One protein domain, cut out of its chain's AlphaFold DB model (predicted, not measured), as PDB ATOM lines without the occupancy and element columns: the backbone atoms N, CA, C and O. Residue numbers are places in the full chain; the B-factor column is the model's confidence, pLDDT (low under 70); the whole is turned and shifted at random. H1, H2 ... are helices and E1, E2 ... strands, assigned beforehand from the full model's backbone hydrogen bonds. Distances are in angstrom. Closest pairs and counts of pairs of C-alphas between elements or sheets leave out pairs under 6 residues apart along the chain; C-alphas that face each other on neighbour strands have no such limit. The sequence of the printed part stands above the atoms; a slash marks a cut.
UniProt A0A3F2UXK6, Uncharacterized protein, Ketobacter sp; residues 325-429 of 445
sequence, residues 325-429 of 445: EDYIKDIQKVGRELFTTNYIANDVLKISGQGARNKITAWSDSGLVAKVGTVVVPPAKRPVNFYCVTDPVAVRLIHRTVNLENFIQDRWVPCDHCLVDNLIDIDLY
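Overview. This is residues 325 to 429 of the 445 residues of an uncharacterized protein of Ketobacter sp (UniProt A0A3F2UXK6). A twisted three-stranded sheet, E1 E3 E2, with H3 packed along one face and H2 at one end, makes the larger of two lobes; H5 and the small hairpin E4 and E5 make the other. H4 sits between the lobes, meeting H1, which crosses it; residues 415 to 420, in the loop of the small hairpin, stick out. The printed part has 105 residues, with five named helices and five named strands in the order H1 E1 H2 H3 E2 E3 H4 H5 E4 E5, a mixed class of helices and strands. Both sheets are antiparallel. The whole is compact, radius of gyration of the C-alphas 13.8 A, with spans of 37 by 33 by 24 A.

Arrangement. H1, residues 325 to 334, touches H4, residues 392 to 398, at a steep tilt of 66 degrees; their closest C-alphas, Gln 332 and Ile 398, are 4.7 A apart. E1, residues 338 to 340, is the antiparallel neighbour of E3, residues 384 to 389, with N 339 and O 387 3.0 A apart. H2, residues 341 to 348, only grazes this sheet with residues 341 to 342. It touches H3, residues 353 to 365, about perpendicular at 74 degrees, closest at the C-alphas of Ala 345 and Ala 356, 5.2 A. E2, residues 369 to 375, forms a hairpin with E3, the inner strand; N 384 and O 375 are 2.8 A apart. H3 is on one face of the sheet, giving two layers, one of helix and one of strands, at a height over the sheet of 10.2 A; on the local plane it runs along E2 at 22 degrees. E1, H2, H3 and E2 form a split strand-helix-strand unit, two strands running the same way with E3 between them, and its crossover is right-handed. H5, residues 404 to 411, is close to H4 but not clearly touching, closest at the C-alphas of Arg 396 and Phe 407, 7.7 A. E4, residues 412 to 414, and E5, residues 421 to 423, are an antiparallel hairpin, with N 413 and O 422 2.8 A apart. Every O i to N i+4 pair is within hydrogen-bond range in H1, H3, H4 and H5, and 3 of 4 in H2.

Along the chain. H1 begins at C-alpha 325, (236.473, 161.887, 127.783), and is 14.6 A long. H3 is 18.3 A, E2 16.3 A and E3 16.7 A. E5 ends at C-alpha 423, (222.380, 156.062, 142.953).

Size, cuts and confidence. The two C-alphas farthest apart, of Ser 352 and Asp 416, are 38.8 A apart. The printed part has no cut and no long link. No printed residue is under 70, and the mean pLDDT of the printed part is 93.4.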
ATOM      1  N   GLU A 325     235.613 161.582 126.629       93.81
ATOM      2  CA  GLU A 325     236.473 161.887 127.783       93.81
ATOM      3  C   GLU A 325     236.155 163.216 128.477       93.81
ATOM      4  O   GLU A 325     236.312 163.334 129.694       93.81
ATOM      5  N   ASP A 326     235.741 164.230 127.718       92.56
ATOM      6  CA  ASP A 326     235.523 165.571 128.262       92.56
ATOM      7  C   ASP A 326     234.350 165.595 129.244       92.56
ATOM      8  O   ASP A 326     234.422 166.256 130.281       92.56
ATOM      9  N   TYR A 327     233.300 164.814 128.970       92.81
ATOM     10  CA  TYR A 327     232.124 164.728 129.838       92.81
ATOM     11  C   TYR A 327     232.470 164.034 131.155       92.81
ATOM     12  O   TYR A 327     232.021 164.464 132.217       92.81
ATOM     13  N   ILE A 328     233.333 163.017 131.107       91.88
ATOM     14  CA  ILE A 328     233.818 162.319 132.303       91.88
ATOM     15  C   ILE A 328     234.637 163.264 133.175       91.88
ATOM     16  O   ILE A 328     234.388 163.366 134.375       91.88
ATOM     17  N   LYS A 329     235.589 163.992 132.577       93.62
ATOM     18  CA  LYS A 329     236.417 164.964 133.305       93.62
ATOM     19  C   LYS A 329     235.553 166.036 133.957       93.62
ATOM     20  O   LYS A 329     235.823 166.433 135.087       93.62
ATOM     21  N   ASP A 330     234.529 166.507 133.256       93.25
ATOM     22  CA  ASP A 330     233.596 167.486 133.795       93.25
ATOM     23  C   ASP A 330     232.786 166.917 134.963       93.25
ATOM     24  O   ASP A 330     232.759 167.540 136.023       93.25
ATOM     25  N   ILE A 331     232.178 165.734 134.827       93.69
ATOM     26  CA  ILE A 331     231.328 165.184 135.890       93.69
ATOM     27  C   ILE A 331     232.130 164.765 137.126       93.69
ATOM     28  O   ILE A 331     231.688 164.982 138.252       93.69
ATOM     29  N   GLN A 332     233.360 164.282 136.946       94.75
ATOM     30  CA  GLN A 332     234.274 164.031 138.061       94.75
ATOM     31  C   GLN A 332     234.646 165.320 138.806       94.75
ATOM     32  O   GLN A 332     234.764 165.295 140.028       94.75
ATOM     33  N   LYS A 333     234.773 166.463 138.110       95.06
ATOM     34  CA  LYS A 333     234.977 167.771 138.762       95.06
ATOM     35  C   LYS A 333     233.750 168.239 139.537       95.06
ATOM     36  O   LYS A 333     233.916 168.937 140.532       95.06
ATOM     37  N   VAL A 334     232.536 167.891 139.094       95.38
ATOM     38  CA  VAL A 334     231.303 168.202 139.844       95.38
ATOM     39  C   VAL A 334     231.348 167.562 141.231       95.38
ATOM     40  O   VAL A 334     230.903 168.184 142.198       95.38
ATOM     41  N   GLY A 335     231.912 166.353 141.333       95.31
ATOM     42  CA  GLY A 335     232.202 165.680 142.604       95.31
ATOM     43  C   GLY A 335     230.971 165.160 143.350       95.31
ATOM     44  O   GLY A 335     231.108 164.631 144.447       95.31
ATOM     45  N   ARG A 336     229.777 165.314 142.769       95.69
ATOM     46  CA  ARG A 336     228.505 164.830 143.309       95.69
ATOM     47  C   ARG A 336     227.477 164.625 142.205       95.69
ATOM     48  O   ARG A 336     227.496 165.317 141.188       95.69
ATOM     49  N   GLU A 337     226.573 163.688 142.423       95.62
ATOM     50  CA  GLU A 337     225.547 163.282 141.468       95.62
ATOM     51  C   GLU A 337     224.337 164.215 141.448       95.62
ATOM     52  O   GLU A 337     223.704 164.328 140.404       95.62
ATOM     53  N   LEU A 338     224.054 164.933 142.540       95.94
ATOM     54  CA  LEU A 338     222.959 165.901 142.637       95.94
ATOM     55  C   LEU A 338     223.473 167.343 142.712       95.94
ATOM     56  O   LEU A 338     224.368 167.670 143.493       95.94
ATOM     57  N   PHE A 339     222.919 168.241 141.894       95.94
ATOM     58  CA  PHE A 339     223.375 169.631 141.847       95.94
ATOM     59  C   PHE A 339     222.359 170.619 141.256       95.94
ATOM     60  O   PHE A 339     221.426 170.272 140.535       95.94
ATOM     61  N   THR A 340     222.585 171.907 141.527       95.38
ATOM     62  CA  THR A 340     221.863 173.031 140.912       95.38
ATOM     63  C   THR A 340     222.732 173.730 139.866       95.38
ATOM     64  O   THR A 340     223.960 173.632 139.883       95.38
ATOM     65  N   THR A 341     222.118 174.518 138.977       94.75
ATOM     66  CA  THR A 341     222.872 175.364 138.030       94.75
ATOM     67  C   THR A 341     223.831 176.322 138.742       94.75
ATOM     68  O   THR A 341     224.933 176.554 138.248       94.75
ATOM     69  N   ASN A 342     223.437 176.855 139.903       93.56
ATOM     70  CA  ASN A 342     224.271 177.777 140.670       93.56
ATOM     71  C   ASN A 342     225.527 177.092 141.203       93.56
ATOM     72  O   ASN A 342     226.593 177.685 141.116       93.56
ATOM     73  N   TYR A 343     225.422 175.846 141.671       94.94
ATOM     74  CA  TYR A 343     226.587 175.079 142.110       94.94
ATOM     75  C   TYR A 343     227.602 174.877 140.981       94.94
ATOM     76  O   TYR A 343     228.791 175.146 141.133       94.94
ATOM     77  N   ILE A 344     227.124 174.475 139.801       96.06
ATOM     78  CA  ILE A 344     227.994 174.293 138.634       96.06
ATOM     79  C   ILE A 344     228.673 175.611 138.243       96.06
ATOM     80  O   ILE A 344     229.878 175.637 137.997       96.06
ATOM     81  N   ALA A 345     227.911 176.706 138.201       94.94
ATOM     82  CA  ALA A 345     228.421 178.019 137.819       94.94
ATOM     83  C   ALA A 345     229.432 178.568 138.834       94.94
ATOM     84  O   ALA A 345     230.527 178.977 138.452       94.94
ATOM     85  N   ASN A 346     229.069 178.567 140.117       94.06
ATOM     86  CA  ASN A 346     229.757 179.330 141.150       94.06
ATOM     87  C   ASN A 346     230.768 178.513 141.937       94.06
ATOM     88  O   ASN A 346     231.756 179.090 142.377       94.06
ATOM     89  N   ASP A 347     230.552 177.215 142.134       94.12
ATOM     90  CA  ASP A 347     231.375 176.388 143.020       94.12
ATOM     91  C   ASP A 347     232.340 175.508 142.228       94.12
ATOM     92  O   ASP A 347     233.522 175.463 142.563       94.12
ATOM     93  N   VAL A 348     231.870 174.913 141.128       95.00
ATOM     94  CA  VAL A 348     232.648 173.955 140.327       95.00
ATOM     95  C   VAL A 348     233.451 174.635 139.217       95.00
ATOM     96  O   VAL A 348     234.676 174.558 139.199       95.00
ATOM     97  N   LEU A 349     232.777 175.288 138.262       92.00
ATOM     98  CA  LEU A 349     233.411 175.724 137.008       92.00
ATOM     99  C   LEU A 349     233.821 177.200 136.990       92.00
ATOM    100  O   LEU A 349     234.600 177.587 136.124       92.00
ATOM    101  N   LYS A 350     233.317 178.019 137.922       94.31
ATOM    102  CA  LYS A 350     233.580 179.472 137.994       94.31
ATOM    103  C   LYS A 350     233.262 180.192 136.670       94.31
ATOM    104  O   LYS A 350     234.048 180.996 136.173       94.31
ATOM    105  N   ILE A 351     232.094 179.896 136.094       95.12
ATOM    106  CA  ILE A 351     231.602 180.445 134.815       95.12
ATOM    107  C   ILE A 351     230.273 181.186 134.986       95.12
ATOM    108  O   ILE A 351     229.626 181.113 136.027       95.12
ATOM    109  N   SER A 352     229.827 181.886 133.938       95.94
ATOM    110  CA  SER A 352     228.514 182.537 133.944       95.94
ATOM    111  C   SER A 352     227.374 181.520 134.093       95.94
ATOM    112  O   SER A 352     227.457 180.386 133.614       95.94
ATOM    113  N   GLY A 353     226.254 181.952 134.682       93.19
ATOM    114  CA  GLY A 353     225.063 181.107 134.811       93.19
ATOM    115  C   GLY A 353     224.539 180.591 133.464       93.19
ATOM    116  O   GLY A 353     224.058 179.464 133.387       93.19
ATOM    117  N   GLN A 354     224.687 181.367 132.384       94.38
ATOM    118  CA  GLN A 354     224.335 180.908 131.038       94.38
ATOM    119  C   GLN A 354     225.304 179.834 130.524       94.38
ATOM    120  O   GLN A 354     224.859 178.850 129.938       94.38
ATOM    121  N   GLY A 355     226.608 179.975 130.783       95.69
ATOM    122  CA  GLY A 355     227.599 178.948 130.449       95.69
ATOM    123  C   GLY A 355     227.326 177.623 131.166       95.69
ATOM    124  O   GLY A 355     227.366 176.565 130.542       95.69
ATOM    125  N   ALA A 356     226.961 177.682 132.451       95.81
ATOM    126  CA  ALA A 356     226.569 176.501 133.217       95.81
ATOM    127  C   ALA A 356     225.306 175.834 132.653       95.81
ATOM    128  O   ALA A 356     225.278 174.615 132.507       95.81
ATOM    129  N   ARG A 357     224.283 176.614 132.272       96.12
ATOM    130  CA  ARG A 357     223.079 176.073 131.615       96.12
ATOM    131  C   ARG A 357     223.414 175.365 130.310       96.12
ATOM    132  O   ARG A 357     222.963 174.247 130.127       96.12
ATOM    133  N   ASN A 358     224.238 175.972 129.456       96.19
ATOM    134  CA  ASN A 358     224.626 175.368 128.181       96.19
ATOM    135  C   ASN A 358     225.339 174.017 128.384       96.19
ATOM    136  O   ASN A 358     225.049 173.068 127.662       96.19
ATOM    137  N   LYS A 359     226.220 173.902 129.390       95.31
ATOM    138  CA  LYS A 359     226.852 172.618 129.747       95.31
ATOM    139  C   LYS A 359     225.843 171.588 130.254       95.31
ATOM    140  O   LYS A 359     225.850 170.462 129.775       95.31
ATOM    141  N   ILE A 360     224.954 171.977 131.170       96.56
ATOM    142  CA  ILE A 360     223.922 171.071 131.701       96.56
ATOM    143  C   ILE A 360     222.984 170.595 130.588       96.56
ATOM    144  O   ILE A 360     222.625 169.422 130.568       96.56
ATOM    145  N   THR A 361     222.611 171.471 129.651       96.56
ATOM    146  CA  THR A 361     221.820 171.102 128.471       96.56
ATOM    147  C   THR A 361     222.561 170.079 127.619       96.56
ATOM    148  O   THR A 361     221.993 169.033 127.349       96.56
ATOM    149  N   ALA A 362     223.842 170.297 127.306       95.38
ATOM    150  CA  ALA A 362     224.634 169.324 126.551       95.38
ATOM    151  C   ALA A 362     224.725 167.953 127.258       95.38
ATOM    152  O   ALA A 362     224.532 166.912 126.632       95.38
ATOM    153  N   TRP A 363     224.931 167.935 128.581       96.50
ATOM    154  CA  TRP A 363     224.892 166.694 129.366       96.50
ATOM    155  C   TRP A 363     223.503 166.044 129.365       96.50
ATOM    156  O   TRP A 363     223.402 164.820 129.296       96.50
ATOM    157  N   SER A 364     222.433 166.840 129.399       95.19
ATOM    158  CA  SER A 364     221.057 166.333 129.378       95.19
ATOM    159  C   SER A 364     220.682 165.743 128.021       95.19
ATOM    160  O   SER A 364     220.107 164.661 127.965       95.19
ATOM    161  N   ASP A 365     221.083 166.399 126.933       92.25
ATOM    162  CA  ASP A 365     220.858 165.932 125.564       92.25
ATOM    163  C   ASP A 365     221.605 164.615 125.289       92.25
ATOM    164  O   ASP A 365     221.138 163.782 124.513       92.25
ATOM    165  N   SER A 366     222.734 164.385 125.972       91.44
ATOM    166  CA  SER A 366     223.451 163.102 125.938       91.44
ATOM    167  C   SER A 366     222.823 161.998 126.802       91.44
ATOM    168  O   SER A 366     223.219 160.840 126.698       91.44
ATOM    169  N   GLY A 367     221.866 162.333 127.673       92.00
ATOM    170  CA  GLY A 367     221.263 161.406 128.638       92.00
ATOM    171  C   GLY A 367     222.099 161.138 129.899       92.00
ATOM    172  O   GLY A 367     221.719 160.292 130.705       92.00
ATOM    173  N   LEU A 368     223.220 161.844 130.090       95.19
ATOM    174  CA  LEU A 368     224.076 161.733 131.280       95.19
ATOM    175  C   LEU A 368     223.443 162.381 132.523       95.19
ATOM    176  O   LEU A 368     223.673 161.936 133.648       95.19
ATOM    177  N   VAL A 369     222.685 163.462 132.323       95.88
ATOM    178  CA  VAL A 369     222.063 164.258 133.387       95.88
ATOM    179  C   VAL A 369     220.569 164.400 133.121       95.88
ATOM    180  O   VAL A 369     220.153 164.621 131.990       95.88
ATOM    181  N   ALA A 370     219.747 164.344 134.163       94.19
ATOM    182  CA  ALA A 370     218.325 164.653 134.074       94.19
ATOM    183  C   ALA A 370     217.925 165.700 135.111       94.19
ATOM    184  O   ALA A 370     218.466 165.751 136.216       94.19
ATOM    185  N   LYS A 371     216.934 166.532 134.775       93.56
ATOM    186  CA  LYS A 371     216.262 167.377 135.763       93.56
ATOM    187  C   LYS A 371     215.328 166.495 136.593       93.56
ATOM    188  O   LYS A 371     214.365 165.963 136.053       93.56
ATOM    189  N   VAL A 372     215.589 166.394 137.892       91.12
ATOM    190  CA  VAL A 372     214.793 165.580 138.831       91.12
ATOM    191  C   VAL A 372     213.756 166.394 139.600       91.12
ATOM    192  O   VAL A 372     212.859 165.834 140.214       91.12
ATOM    193  N   GLY A 373     213.835 167.724 139.536       89.00
ATOM    194  CA  GLY A 373     212.840 168.586 140.157       89.00
ATOM    195  C   GLY A 373     213.290 170.033 140.256       89.00
ATOM    196  O   GLY A 373     214.094 170.530 139.456       89.00
ATOM    197  N   THR A 374     212.746 170.718 141.250       91.06
ATOM    198  CA  THR A 374     213.209 172.037 141.665       91.06
ATOM    199  C   THR A 374     213.352 172.066 143.170       91.06
ATOM    200  O   THR A 374     212.466 171.573 143.854       91.06
ATOM    201  N   VAL A 375     214.417 172.689 143.657       91.12
ATOM    202  CA  VAL A 375     214.695 172.811 145.089       91.12
ATOM    203  C   VAL A 375     214.810 174.271 145.494       91.12
ATOM    204  O   VAL A 375     215.163 175.129 144.677       91.12
ATOM    205  N   VAL A 376     214.524 174.562 146.756       88.62
ATOM    206  CA  VAL A 376     214.780 175.874 147.358       88.62
ATOM    207  C   VAL A 376     216.086 175.782 148.140       88.62
ATOM    208  O   VAL A 376     216.213 174.954 149.029       88.62
ATOM    209  N   VAL A 377     217.069 176.612 147.786       84.12
ATOM    210  CA  VAL A 377     218.369 176.650 148.474       84.12
ATOM    211  C   VAL A 377     218.458 177.951 149.271       84.12
ATOM    212  O   VAL A 377     218.511 179.024 148.653       84.12
ATOM    213  N   PRO A 378     218.474 177.900 150.616       78.06
ATOM    214  CA  PRO A 378     218.644 179.086 151.447       78.06
ATOM    215  C   PRO A 378     219.896 179.899 151.058       78.06
ATOM    216  O   PRO A 378     220.922 179.316 150.704       78.06
ATOM    217  N   PRO A 379     219.843 181.248 151.088       77.00
ATOM    218  CA  PRO A 379     218.743 182.103 151.555       77.00
ATOM    219  C   PRO A 379     217.699 182.437 150.471       77.00
ATOM    220  O   PRO A 379     216.803 183.255 150.700       77.00
ATOM    221  N   ALA A 380     217.822 181.885 149.260       77.19
ATOM    222  CA  ALA A 380     216.922 182.210 148.162       77.19
ATOM    223  C   ALA A 380     215.531 181.601 148.398       77.19
ATOM    224  O   ALA A 380     215.408 180.432 148.729       77.19
ATOM    225  N   LYS A 381     214.466 182.383 148.166       78.94
ATOM    226  CA  LYS A 381     213.067 181.912 148.276       78.94
ATOM    227  C   LYS A 381     212.494 181.342 146.976       78.94
ATOM    228  O   LYS A 381     211.365 180.868 146.961       78.94
ATOM    229  N   ARG A 382     213.214 181.477 145.858       86.69
ATOM    230  CA  ARG A 382     212.740 181.009 144.550       86.69
ATOM    231  C   ARG A 382     213.292 179.612 144.272       86.69
ATOM    232  O   ARG A 382     214.501 179.434 144.420       86.69
ATOM    233  N   PRO A 383     212.447 178.672 143.822       89.69
ATOM    234  CA  PRO A 383     212.906 177.348 143.442       89.69
ATOM    235  C   PRO A 383     213.855 177.433 142.241       89.69
ATOM    236  O   PRO A 383     213.637 178.208 141.303       89.69
ATOM    237  N   VAL A 384     214.912 176.627 142.269       91.50
ATOM    238  CA  VAL A 384     215.882 176.465 141.181       91.50
ATOM    239  C   VAL A 384     215.852 175.032 140.670       91.50
ATOM    240  O   VAL A 384     215.531 174.110 141.411       91.50
ATOM    241  N   ASN A 385     216.188 174.828 139.394       93.38
ATOM    242  CA  ASN A 385     216.245 173.481 138.827       93.38
ATOM    243  C   ASN A 385     217.284 172.621 139.558       93.38
ATOM    244  O   ASN A 385     218.416 173.066 139.780       93.38
ATOM    245  N   PHE A 386     216.885 171.388 139.855       94.25
ATOM    246  CA  PHE A 386     217.717 170.367 140.469       94.25
ATOM    247  C   PHE A 386     217.958 169.238 139.476       94.25
ATOM    248  O   PHE A 386     217.024 168.771 138.814       94.25
ATOM    249  N   TYR A 387     219.217 168.850 139.340       95.56
ATOM    250  CA  TYR A 387     219.680 167.902 138.341       95.56
ATOM    251  C   TYR A 387     220.386 166.732 139.013       95.56
ATOM    252  O   TYR A 387     221.002 166.908 140.063       95.56
ATOM    253  N   CYS A 388     220.304 165.568 138.377       95.62
ATOM    254  CA  CYS A 388     220.925 164.324 138.806       95.62
ATOM    255  C   CYS A 388     221.736 163.719 137.661       95.62
ATOM    256  O   CYS A 388     221.256 163.692 136.526       95.62
ATOM    257  N   VAL A 389     222.914 163.177 137.956       96.56
ATOM    258  CA  VAL A 389     223.617 162.250 137.062       96.56
ATOM    259  C   VAL A 389     222.861 160.929 137.053       96.56
ATOM    260  O   VAL A 389     222.604 160.344 138.105       96.56
ATOM    261  N   THR A 390     222.442 160.473 135.878       93.50
ATOM    262  CA  THR A 390     221.524 159.334 135.748       93.50
ATOM    263  C   THR A 390     222.221 158.013 135.459       93.50
ATOM    264  O   THR A 390     221.663 156.959 135.757       93.50
ATOM    265  N   ASP A 391     223.434 158.025 134.921       94.81
ATOM    266  CA  ASP A 391     224.124 156.778 134.602       94.81
ATOM    267  C   ASP A 391     224.892 156.213 135.818       94.81
ATOM    268  O   ASP A 391     225.784 156.898 136.332       94.81
ATOM    269  N   PRO A 392     224.604 154.972 136.273       95.81
ATOM    270  CA  PRO A 392     225.346 154.306 137.340       95.81
ATOM    271  C   PRO A 392     226.863 154.312 137.172       95.81
ATOM    272  O   PRO A 392     227.578 154.539 138.150       95.81
ATOM    273  N   VAL A 393     227.373 154.107 135.952       96.50
ATOM    274  CA  VAL A 393     228.824 154.097 135.725       96.50
ATOM    275  C   VAL A 393     229.431 155.485 135.886       96.50
ATOM    276  O   VAL A 393     230.512 155.618 136.458       96.50
ATOM    277  N   ALA A 394     228.709 156.538 135.498       97.31
ATOM    278  CA  ALA A 394     229.165 157.905 135.715       97.31
ATOM    279  C   ALA A 394     229.176 158.253 137.209       97.31
ATOM    280  O   ALA A 394     230.164 158.801 137.701       97.31
ATOM    281  N   VAL A 395     228.131 157.872 137.954       97.50
ATOM    282  CA  VAL A 395     228.076 158.074 139.411       97.50
ATOM    283  C   VAL A 395     229.201 157.306 140.115       97.50
ATOM    284  O   VAL A 395     229.884 157.863 140.975       97.50
ATOM    285  N   ARG A 396     229.489 156.066 139.698       97.50
ATOM    286  CA  ARG A 396     230.622 155.292 140.228       97.50
ATOM    287  C   ARG A 396     231.960 156.004 140.015       97.50
ATOM    288  O   ARG A 396     232.797 155.975 140.917       97.50
ATOM    289  N   LEU A 397     232.164 156.643 138.858       97.44
ATOM    290  CA  LEU A 397     233.393 157.384 138.545       97.44
ATOM    291  C   LEU A 397     233.550 158.688 139.330       97.44
ATOM    292  O   LEU A 397     234.692 159.086 139.578       97.44
ATOM    293  N   ILE A 398     232.447 159.342 139.711       97.50
ATOM    294  CA  ILE A 398     232.459 160.491 140.633       97.50
ATOM    295  C   ILE A 398     233.025 160.045 141.986       97.50
ATOM    296  O   ILE A 398     233.936 160.673 142.518       97.50
ATOM    297  N   HIS A 399     232.561 158.897 142.486       96.88
ATOM    298  CA  HIS A 399     232.921 158.351 143.801       96.88
ATOM    299  C   HIS A 399     234.061 157.326 143.752       96.88
ATOM    300  O   HIS A 399     234.135 156.411 144.571       96.88
ATOM    301  N   ARG A 400     234.979 157.447 142.787       95.69
ATOM    302  CA  ARG A 400     236.033 156.445 142.519       95.69
ATOM    303  C   ARG A 400     237.012 156.177 143.669       95.69
ATOM    304  O   ARG A 400     237.757 155.209 143.607       95.69
ATOM    305  N   THR A 401     237.068 157.057 144.666       95.38
ATOM    306  CA  THR A 401     237.918 156.917 145.860       95.38
ATOM    307  C   THR A 401     237.238 156.137 146.984       95.38
ATOM    308  O   THR A 401     237.910 155.714 147.921       95.38
ATOM    309  N   VAL A 402     235.920 155.949 146.896       96.25
ATOM    310  CA  VAL A 402     235.133 155.109 147.800       96.25
ATOM    311  C   VAL A 402     235.125 153.692 147.229       96.25
ATOM    312  O   VAL A 402     234.942 153.516 146.019       96.25
ATOM    313  N   ASN A 403     235.354 152.687 148.078       95.69
ATOM    314  CA  ASN A 403     235.265 151.286 147.662       95.69
ATOM    315  C   ASN A 403     233.816 150.929 147.273       95.69
ATOM    316  O   ASN A 403     232.869 151.582 147.711       95.69
ATOM    317  N   LEU A 404     233.644 149.898 146.444       96.38
ATOM    318  CA  LEU A 404     232.331 149.505 145.932       96.38
ATOM    319  C   LEU A 404     231.307 149.196 147.034       96.38
ATOM    320  O   LEU A 404     230.144 149.553 146.876       96.38
ATOM    321  N   GLU A 405     231.714 148.542 148.121       95.75
ATOM    322  CA  GLU A 405     230.796 148.140 149.195       95.75
ATOM    323  C   GLU A 405     230.151 149.355 149.858       95.75
ATOM    324  O   GLU A 405     228.925 149.469 149.865       95.75
ATOM    325  N   ASN A 406     230.976 150.302 150.308       96.44
ATOM    326  CA  ASN A 406     230.516 151.550 150.905       96.44
ATOM    327  C   ASN A 406     229.726 152.376 149.886       96.44
ATOM    328  O   ASN A 406     228.659 152.884 150.193       96.44
ATOM    329  N   PHE A 407     230.198 152.455 148.636       96.88
ATOM    330  CA  PHE A 407     229.490 153.179 147.581       96.88
ATOM    331  C   PHE A 407     228.058 152.664 147.380       96.88
ATOM    332  O   PHE A 407     227.129 153.461 147.284       96.88
ATOM    333  N   ILE A 408     227.869 151.344 147.311       96.81
ATOM    334  CA  ILE A 408     226.541 150.756 147.123       96.81
ATOM    335  C   ILE A 408     225.674 150.973 148.363       96.81
ATOM    336  O   ILE A 408     224.524 151.375 148.217       96.81
ATOM    337  N   GLN A 409     226.208 150.765 149.567       95.06
ATOM    338  CA  GLN A 409     225.460 150.974 150.812       95.06
ATOM    339  C   GLN A 409     225.013 152.430 150.996       95.06
ATOM    340  O   GLN A 409     223.880 152.669 151.405       95.06
ATOM    341  N   ASP A 410     225.874 153.384 150.646       94.06
ATOM    342  CA  ASP A 410     225.649 154.808 150.898       94.06
ATOM    343  C   ASP A 410     224.832 155.505 149.800       94.06
ATOM    344  O   ASP A 410     224.396 156.642 149.991       94.06
ATOM    345  N   ARG A 411     224.700 154.902 148.611       95.06
ATOM    346  CA  ARG A 411     224.102 155.569 147.437       95.06
ATOM    347  C   ARG A 411     222.921 154.835 146.834       95.06
ATOM    348  O   ARG A 411     222.125 155.465 146.145       95.06
ATOM    349  N   TRP A 412     222.818 153.517 146.993       95.88
ATOM    350  CA  TRP A 412     221.805 152.748 146.279       95.88
ATOM    351  C   TRP A 412     220.462 152.757 147.007       95.88
ATOM    352  O   TRP A 412     220.261 152.061 147.998       95.88
ATOM    353  N   VAL A 413     219.521 153.521 146.453       94.50
ATOM    354  CA  VAL A 413     218.146 153.642 146.939       94.50
ATOM    355  C   VAL A 413     217.180 153.196 145.830       94.50
ATOM    356  O   VAL A 413     216.870 153.974 144.915       94.50
ATOM    357  N   PRO A 414     216.725 151.931 145.819       92.31
ATOM    358  CA  PRO A 414     215.741 151.472 144.845       92.31
ATOM    359  C   PRO A 414     214.381 152.131 145.106       92.31
ATOM    360  O   PRO A 414     213.977 152.330 146.244       92.31
ATOM    361  N   CYS A 415     213.652 152.477 144.045       92.56
ATOM    362  CA  CYS A 415     212.295 153.001 144.192       92.56
ATOM    363  C   CYS A 415     211.276 151.861 144.314       92.56
ATOM    364  O   CYS A 415     211.078 151.114 143.356       92.56
ATOM    365  N   ASP A 416     210.531 151.807 145.416       91.88
ATOM    366  CA  ASP A 416     209.507 150.774 145.651       91.88
ATOM    367  C   ASP A 416     208.329 150.812 144.667       91.88
ATOM    368  O   ASP A 416     207.596 149.836 144.513       91.88
ATOM    369  N   HIS A 417     208.135 151.936 143.972       92.25
ATOM    370  CA  HIS A 417     207.033 152.094 143.031       92.25
ATOM    371  C   HIS A 417     207.396 151.696 141.597       92.25
ATOM    372  O   HIS A 417     206.694 150.896 140.983       92.25
ATOM    373  N   CYS A 418     208.452 152.286 141.023       90.06
ATOM    374  CA  CYS A 418     208.835 152.020 139.630       90.06
ATOM    375  C   CYS A 418     210.048 151.098 139.481       90.06
ATOM    376  O   CYS A 418     210.445 150.823 138.349       90.06
ATOM    377  N   LEU A 419     210.619 150.614 140.590       88.31
ATOM    378  CA  LEU A 419     211.762 149.692 140.634       88.31
ATOM    379  C   LEU A 419     213.033 150.234 139.968       88.31
ATOM    380  O   LEU A 419     213.923 149.468 139.608       88.31
ATOM    381  N   VAL A 420     213.120 151.552 139.783       90.19
ATOM    382  CA  VAL A 420     214.328 152.201 139.270       90.19
ATOM    383  C   VAL A 420     215.359 152.284 140.382       90.19
ATOM    384  O   VAL A 420     215.069 152.808 141.458       90.19
ATOM    385  N   ASP A 421     216.568 151.827 140.079       92.00
ATOM    386  CA  ASP A 421     217.745 152.005 140.920       92.00
ATOM    387  C   ASP A 421     218.172 153.481 140.899       92.00
ATOM    388  O   ASP A 421     218.501 154.023 139.834       92.00
ATOM    389  N   ASN A 422     218.134 154.152 142.054       93.69
ATOM    390  CA  ASN A 422     218.667 155.505 142.227       93.69
ATOM    391  C   ASN A 422     220.016 155.380 142.934       93.69
ATOM    392  O   ASN A 422     220.104 154.748 143.980       93.69
ATOM    393  N   LEU A 423     221.061 155.950 142.338       95.50
ATOM    394  CA  LEU A 423     222.380 156.062 142.953       95.50
ATOM    395  C   LEU A 423     222.573 157.516 143.356       95.50
ATOM    396  O   LEU A 423     223.020 158.312 142.534       95.50
ATOM    397  N   ILE A 424     222.132 157.855 144.565       94.44
ATOM    398  CA  ILE A 424     222.090 159.220 145.092       94.44
ATOM    399  C   ILE A 424     222.434 159.244 146.579       94.44
ATOM    400  O   ILE A 424     222.082 158.339 147.326       94.44
ATOM    401  N   ASP A 425     223.078 160.317 147.000       94.00
ATOM    402  CA  ASP A 425     223.197 160.724 148.387       94.00
ATOM    403  C   ASP A 425     221.981 161.585 148.750       94.00
ATOM    404  O   ASP A 425     221.815 162.706 148.255       94.00
ATOM    405  N   ILE A 426     221.096 161.041 149.586       90.44
ATOM    406  CA  ILE A 426     219.878 161.732 150.030       90.44
ATOM    407  C   ILE A 426     220.196 163.012 150.813       90.44
ATOM    408  O   ILE A 426     219.415 163.959 150.758       90.44
ATOM    409  N   ASP A 427     221.378 163.095 151.434       91.00
ATOM    410  CA  ASP A 427     221.813 164.262 152.206       91.00
ATOM    411  C   ASP A 427     222.181 165.456 151.303       91.00
ATOM    412  O   ASP A 427     222.400 166.572 151.777       91.00
ATOM    413  N   LEU A 428     222.235 165.262 149.976       91.25
ATOM    414  CA  LEU A 428     222.414 166.352 149.012       91.25
ATOM    415  C   LEU A 428     221.123 167.118 148.708       91.25
ATOM    416  O   LEU A 428     221.183 168.160 148.037       91.25
ATOM    417  N   TYR A 429     219.966 166.634 149.163       90.25
ATOM    418  CA  TYR A 429     218.730 167.404 149.098       90.25
ATOM    419  C   TYR A 429     218.792 168.561 150.105       90.25
ATOM    420  O   TYR A 429     219.145 168.349 151.264       90.25
TER     421      TYR A 429